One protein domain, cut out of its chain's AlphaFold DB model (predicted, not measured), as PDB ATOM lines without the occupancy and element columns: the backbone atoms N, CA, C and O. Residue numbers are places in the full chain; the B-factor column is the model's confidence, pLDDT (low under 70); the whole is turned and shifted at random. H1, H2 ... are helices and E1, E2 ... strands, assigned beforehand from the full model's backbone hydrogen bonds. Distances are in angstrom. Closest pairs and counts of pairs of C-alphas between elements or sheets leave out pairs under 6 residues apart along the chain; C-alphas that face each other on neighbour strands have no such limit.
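AT A GLANCE: This is residues 24 to 76 of the 79 residues of an uncharacterized protein of Rickettsiales bacterium (UniProt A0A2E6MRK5). This is a small domain with little regular structure: a hairpin of two strands, E1 and E2, with one helix, H1, running beside it across a gap, and an unnamed tail, residues 65 to 76, folding back after the helix. The 53 printed residues hold E1, E2 and H1 in that order, a mixed class with 20 residues in named elements. The whole is compact, radius of gyration of the C-alphas 10.8 A, spanning 29 by 21 by 19 A.

HOW THE PARTS SIT: Look first at E1, residues 29 to 32, and E2, residues 38 to 42: this hairpin is antiparallel at 158 degrees, with N 31 and O 40 at 2.9 A. H1, residues 54 to 64, is apart from E1; its closest C-alphas to E2 are Phe 64 and Leu 38, 6.9 A. In H1 every O i to N i+4 pair is within hydrogen-bond range.

IN THESE COORDINATES: Find C-alpha 29 at (36.311, 41.587, 14.320), where E1 begins its 9.8 A. E2 covers 11.5 A. H1 runs 15.0 A to C-alpha 64 at (40.765, 38.714, 0.119).

THE WHOLE: The printed part has no cut. The E2 to H1 link is long, 11 residues. Residues 70 to 76 are under pLDDT 70.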
ATOM      1  N   GLY A  24      34.697  39.691  23.291       90.31
ATOM      2  CA  GLY A  24      35.400  40.130  24.491       90.31
ATOM      3  C   GLY A  24      36.115  41.472  24.297       90.31
ATOM      4  O   GLY A  24      36.373  41.908  23.178       90.31
ATOM      5  N   ASP A  25      36.546  42.086  25.404       90.12
ATOM      6  CA  ASP A  25      37.205  43.409  25.434       90.12
ATOM      7  C   ASP A  25      38.466  43.531  24.555       90.12
ATOM      8  O   ASP A  25      38.949  44.632  24.296       90.12
ATOM      9  N   LYS A  26      39.055  42.404  24.144       90.94
ATOM     10  CA  LYS A  26      40.304  42.335  23.369       90.94
ATOM     11  C   LYS A  26      40.154  41.588  22.050       90.94
ATOM     12  O   LYS A  26      41.161  41.338  21.383       90.94
ATOM     13  N   ASP A  27      38.928  41.230  21.690       92.62
ATOM     14  CA  ASP A  27      38.665  40.501  20.464       92.62
ATOM     15  C   ASP A  27      38.623  41.459  19.274       92.62
ATOM     16  O   ASP A  27      38.188  42.606  19.364       92.62
ATOM     17  N   TRP A  28      39.123  40.967  18.146       92.12
ATOM     18  CA  TRP A  28      39.137  41.678  16.876       92.12
ATOM     19  C   TRP A  28      38.038  41.116  15.986       92.12
ATOM     20  O   TRP A  28      37.821  39.903  15.952       92.12
ATOM     21  N   GLY A  29      37.381  41.985  15.226       91.19
ATOM     22  CA  GLY A  29      36.311  41.587  14.320       91.19
ATOM     23  C   GLY A  29      36.660  41.868  12.868       91.19
ATOM     24  O   GLY A  29      37.154  42.945  12.554       91.19
ATOM     25  N   LEU A  30      36.355  40.939  11.963       89.69
ATOM     26  CA  LEU A  30      36.356  41.198  10.521       89.69
ATOM     27  C   LEU A  30      34.916  41.262  10.028       89.69
ATOM     28  O   LEU A  30      34.098  40.402  10.353       89.69
ATOM     29  N   ILE A  31      34.609  42.294   9.249       88.62
ATOM     30  CA  ILE A  31      33.254  42.567   8.780       88.62
ATOM     31  C   ILE A  31      33.224  42.371   7.272       88.62
ATOM     32  O   ILE A  31      33.960  43.027   6.533       88.62
ATOM     33  N   PHE A  32      32.330  41.497   6.824       89.50
ATOM     34  CA  PHE A  32      32.148  41.153   5.419       89.50
ATOM     35  C   PHE A  32      30.797  41.656   4.913       89.50
ATOM     36  O   PHE A  32      29.848  41.807   5.685       89.50
ATOM     37  N   ASP A  33      30.711  41.950   3.619       89.44
ATOM     38  CA  ASP A  33      29.429  42.182   2.960       89.44
ATOM     39  C   ASP A  33      28.729  40.863   2.597       89.44
ATOM     40  O   ASP A  33      29.254  39.768   2.797       89.44
ATOM     41  N   GLU A  34      27.525  40.972   2.036       93.00
ATOM     42  CA  GLU A  34      26.728  39.821   1.591       93.00
ATOM     43  C   GLU A  34      27.396  38.980   0.486       93.00
ATOM     44  O   GLU A  34      27.010  37.832   0.276       93.00
ATOM     45  N   ASN A  35      28.411  39.519  -0.195       92.56
ATOM     46  CA  ASN A  35      29.187  38.831  -1.225       92.56
ATOM     47  C   ASN A  35      30.491  38.232  -0.667       92.56
ATOM     48  O   ASN A  35      31.291  37.694  -1.433       92.56
ATOM     49  N   GLY A  36      30.726  38.333   0.645       86.31
ATOM     50  CA  GLY A  36      31.947  37.865   1.301       86.31
ATOM     51  C   GLY A  36      33.147  38.799   1.126       86.31
ATOM     52  O   GLY A  36      34.267  38.410   1.452       86.31
ATOM     53  N   LYS A  37      32.951  40.028   0.630       87.06
ATOM     54  CA  LYS A  37      34.033  41.009   0.510       87.06
ATOM     55  C   LYS A  37      34.304  41.658   1.862       87.06
ATOM     56  O   LYS A  37      33.381  42.127   2.529       87.06
ATOM     57  N   LEU A  38      35.580  41.751   2.234       87.81
ATOM     58  CA  LEU A  38      36.008  42.470   3.429       87.81
ATOM     59  C   LEU A  38      35.622  43.957   3.326       87.81
ATOM     60  O   LEU A  38      36.052  44.663   2.412       87.81
ATOM     61  N   LYS A  39      34.791  44.432   4.257       86.00
ATOM     62  CA  LYS A  39      34.379  45.843   4.360       86.00
ATOM     63  C   LYS A  39      35.201  46.630   5.365       86.00
ATOM     64  O   LYS A  39      35.312  47.847   5.222       86.00
ATOM     65  N   GLY A  40      35.689  45.969   6.408       85.81
ATOM     66  CA  GLY A  40      36.402  46.631   7.486       85.81
ATOM     67  C   GLY A  40      36.732  45.700   8.637       85.81
ATOM     68  O   GLY A  40      36.425  44.505   8.615       85.81
ATOM     69  N   MET A  41      37.352  46.293   9.647       88.00
ATOM     70  CA  MET A  41      37.807  45.622  10.850       88.00
ATOM     71  C   MET A  41      37.296  46.390  12.066       88.00
ATOM     72  O   MET A  41      37.386  47.617  12.123       88.00
ATOM     73  N   PHE A  42      36.747  45.659  13.025       89.75
ATOM     74  CA  PHE A  42      36.466  46.170  14.354       89.75
ATOM     75  C   PHE A  42      37.744  46.074  15.186       89.75
ATOM     76  O   PHE A  42      38.342  44.998  15.280       89.75
ATOM     77  N   ILE A  43      38.141  47.198  15.783       88.19
ATOM     78  CA  ILE A  43      39.290  47.279  16.684       88.19
ATOM     79  C   ILE A  43      38.759  47.638  18.074       88.19
ATOM     80  O   ILE A  43      38.098  48.675  18.215       88.19
ATOM     81  N   PRO A  44      39.031  46.821  19.103       86.75
ATOM     82  CA  PRO A  44      38.615  47.146  20.456       86.75
ATOM     83  C   PRO A  44      39.320  48.424  20.921       86.75
ATOM     84  O   PRO A  44      40.487  48.661  20.607       86.75
ATOM     85  N   LYS A  45      38.598  49.261  21.676       84.56
ATOM     86  CA  LYS A  45      39.012  50.639  22.007       84.56
ATOM     87  C   LYS A  45      40.424  50.717  22.592       84.56
ATOM     88  O   LYS A  45      41.212  51.560  22.166       84.56
ATOM     89  N   ASP A  46      40.761  49.797  23.490       86.19
ATOM     90  CA  ASP A  46      42.058  49.755  24.173       86.19
ATOM     91  C   ASP A  46      43.224  49.332  23.263       86.19
ATOM     92  O   ASP A  46      44.387  49.483  23.637       86.19
ATOM     93  N   LEU A  47      42.933  48.809  22.068       88.25
ATOM     94  CA  LEU A  47      43.919  48.360  21.086       88.25
ATOM     95  C   LEU A  47      43.974  49.251  19.838       88.25
ATOM     96  O   LEU A  47      44.653  48.890  18.883       88.25
ATOM     97  N   THR A  48      43.319  50.417  19.839       82.75
ATOM     98  CA  THR A  48      43.289  51.332  18.677       82.75
ATOM     99  C   THR A  48      44.691  51.727  18.195       82.75
ATOM    100  O   THR A  48      44.926  51.819  16.994       82.75
ATOM    101  N   ASP A  49      45.637  51.903  19.122       84.12
ATOM    102  CA  ASP A  49      47.037  52.239  18.816       84.12
ATOM    103  C   ASP A  49      47.954  51.004  18.731       84.12
ATOM    104  O   ASP A  49      49.170  51.126  18.560       84.12
ATOM    105  N   SER A  50      47.400  49.800  18.897       88.12
ATOM    106  CA  SER A  50      48.170  48.558  18.849       88.12
ATOM    107  C   SER A  50      48.327  48.065  17.410       88.12
ATOM    108  O   SER A  50      47.403  48.199  16.605       88.12
ATOM    109  N   PRO A  51      49.471  47.443  17.073       88.44
ATOM    110  CA  PRO A  51      49.632  46.819  15.772       88.44
ATOM    111  C   PRO A  51      48.619  45.684  15.604       88.44
ATOM    112  O   PRO A  51      48.376  44.902  16.528       88.44
ATOM    113  N   VAL A  52      48.066  45.580  14.398       89.25
ATOM    114  CA  VAL A  52      47.165  44.488  14.028       89.25
ATOM    115  C   VAL A  52      47.934  43.163  14.122       89.25
ATOM    116  O   VAL A  52      49.058  43.069  13.617       89.25
ATOM    117  N   PRO A  53      47.372  42.117  14.755       91.88
ATOM    118  CA  PRO A  53      47.990  40.798  14.779       91.88
ATOM    119  C   PRO A  53      48.330  40.290  13.372       91.88
ATOM    120  O   PRO A  53      47.480  40.268  12.484       91.88
ATOM    121  N   GLN A  54      49.560  39.805  13.184       91.62
ATOM    122  CA  GLN A  54      50.063  39.340  11.881       91.62
ATOM    123  C   GLN A  54      49.201  38.245  11.243       91.62
ATOM    124  O   GLN A  54      49.032  38.212  10.031       91.62
ATOM    125  N   SER A  55      48.597  37.373  12.054       94.38
ATOM    126  CA  SER A  55      47.676  36.349  11.556       94.38
ATOM    127  C   SER A  55      46.430  36.938  10.889       94.38
ATOM    128  O   SER A  55      45.919  36.342   9.948       94.38
ATOM    129  N   ILE A  56      45.943  38.095  11.353       91.81
ATOM    130  CA  ILE A  56      44.792  38.787  10.758       91.81
ATOM    131  C   ILE A  56      45.201  39.416   9.426       91.81
ATOM    132  O   ILE A  56      44.513  39.206   8.432       91.81
ATOM    133  N   LEU A  57      46.346  40.109   9.391       89.38
ATOM    134  CA  LEU A  57      46.897  40.686   8.158       89.38
ATOM    135  C   LEU A  57      47.066  39.616   7.074       89.38
ATOM    136  O   LEU A  57      46.580  39.783   5.962       89.38
ATOM    137  N   HIS A  58      47.656  38.475   7.436       91.12
ATOM    138  CA  HIS A  58      47.873  37.365   6.512       91.12
ATOM    139  C   HIS A  58      46.563  36.796   5.946       91.12
ATOM    140  O   HIS A  58      46.477  36.513   4.756       91.12
ATOM    141  N   ILE A  59      45.516  36.661   6.770       91.38
ATOM    142  CA  ILE A  59      44.195  36.225   6.290       91.38
ATOM    143  C   ILE A  59      43.614  37.244   5.298       91.38
ATOM    144  O   ILE A  59      43.054  36.853   4.274       91.38
ATOM    145  N   CYS A  60      43.735  38.540   5.594       89.38
ATOM    146  CA  CYS A  60      43.244  39.614   4.733       89.38
ATOM    147  C   CYS A  60      43.948  39.643   3.369       89.38
ATOM    148  O   CYS A  60      43.280  39.759   2.338       89.38
ATOM    149  N   GLU A  61      45.264  39.461   3.359       89.56
ATOM    150  CA  GLU A  61      46.067  39.442   2.141       89.56
ATOM    151  C   GLU A  61      45.796  38.183   1.303       89.56
ATOM    152  O   GLU A  61      45.387  38.287   0.148       89.56
ATOM    153  N   GLU A  62      45.930  36.990   1.887       91.62
ATOM    154  CA  GLU A  62      45.867  35.727   1.135       91.62
ATOM    155  C   GLU A  62      44.467  35.402   0.602       91.62
ATOM    156  O   GLU A  62      44.320  34.908  -0.517       91.62
ATOM    157  N   PHE A  63      43.419  35.650   1.394       89.06
ATOM    158  CA  PHE A  63      42.061  35.235   1.025       89.06
ATOM    159  C   PHE A  63      41.264  36.328   0.327       89.06
ATOM    160  O   PHE A  63      40.380  36.017  -0.473       89.06
ATOM    161  N   PHE A  64      41.552  37.593   0.627       87.31
ATOM    162  CA  PHE A  64      40.765  38.714   0.119       87.31
ATOM    163  C   PHE A  64      41.564  39.632  -0.806       87.31
ATOM    164  O   PHE A  64      40.953  40.463  -1.479       87.31
ATOM    165  N   GLY A  65      42.890  39.468  -0.891       84.62
ATOM    166  CA  GLY A  65      43.754  40.333  -1.694       84.62
ATOM    167  C   GLY A  65      43.755  41.778  -1.200       84.62
ATOM    168  O   GLY A  65      43.903  42.688  -2.012       84.62
ATOM    169  N   VAL A  66      43.507  41.990   0.098       81.00
ATOM    170  CA  VAL A  66      43.410  43.318   0.710       81.00
ATOM    171  C   VAL A  66      44.587  43.521   1.650       81.00
ATOM    172  O   VAL A  66      44.710  42.821   2.656       81.00
ATOM    173  N   ASP A  67      45.387  44.543   1.365       77.19
ATOM    174  CA  ASP A  67      46.334  45.092   2.328       77.19
ATOM    175  C   ASP A  67      45.611  46.104   3.234       77.19
ATOM    176  O   ASP A  67      45.210  47.199   2.821       77.19
ATOM    177  N   LEU A  68      45.409  45.713   4.494       74.31
ATOM    178  CA  LEU A  68      44.730  46.536   5.496       74.31
ATOM    179  C   LEU A  68      45.471  47.845   5.807       74.31
ATOM    180  O   LEU A  68      44.821  48.829   6.184       74.31
ATOM    181  N   GLU A  69      46.798  47.869   5.670       71.25
ATOM    182  CA  GLU A  69      47.627  49.043   5.943       71.25
ATOM    183  C   GLU A  69      47.535  50.058   4.797       71.25
ATOM    184  O   GLU A  69      47.370  51.260   5.043       71.25
ATOM    185  N   GLU A  70      47.548  49.587   3.548       69.31
ATOM    186  CA  GLU A  70      47.448  50.444   2.361       69.31
ATOM    187  C   GLU A  70      46.025  50.975   2.121       69.31
ATOM    188  O   GLU A  70      45.836  52.161   1.812       69.31
ATOM    189  N   GLU A  71      44.991  50.151   2.317       62.69
ATOM    190  CA  GLU A  71      43.611  50.520   1.964       62.69
ATOM    191  C   GLU A  71      42.940  51.501   2.947       62.69
ATOM    192  O   GLU A  71      41.773  51.865   2.785       62.69
ATOM    193  N   ASN A  72      43.657  51.989   3.969       61.59
ATOM    194  CA  ASN A  72      43.118  52.848   5.037       61.59
ATOM    195  C   ASN A  72      41.877  52.253   5.739       61.59
ATOM    196  O   ASN A  72      41.141  52.980   6.413       61.59
ATOM    197  N   LEU A  73      41.645  50.941   5.628       62.41
ATOM    198  CA  LEU A  73      40.525  50.256   6.278       62.41
ATOM    199  C   LEU A  73      40.652  50.311   7.804       62.41
ATOM    200  O   LEU A  73      39.643  50.403   8.497       62.41
ATOM    201  N   ILE A  74      41.885  50.400   8.313       61.09
ATOM    202  CA  ILE A  74      42.197  50.621   9.733       61.09
ATOM    203  C   ILE A  74      41.699  51.993  10.225       61.09
ATOM    204  O   ILE A  74      41.328  52.138  11.383       61.09
ATOM    205  N   LYS A  75      41.621  53.014   9.356       53.09
ATOM    206  CA  LYS A  75      41.162  54.365   9.745       53.09
ATOM    207  C   LYS A  75      39.642  54.494   9.819       53.09
ATOM    208  O   LYS A  75      39.138  55.504  10.306       53.09
ATOM    209  N   ARG A  76      38.906  53.502   9.315       53.38
ATOM    210  CA  ARG A  76      37.462  53.365   9.518       53.38
ATOM    211  C   ARG A  76      37.225  52.322  10.600       53.38
ATOM    212  O   ARG A  76      36.639  51.277  10.337       53.38
TER     213      ARG A  76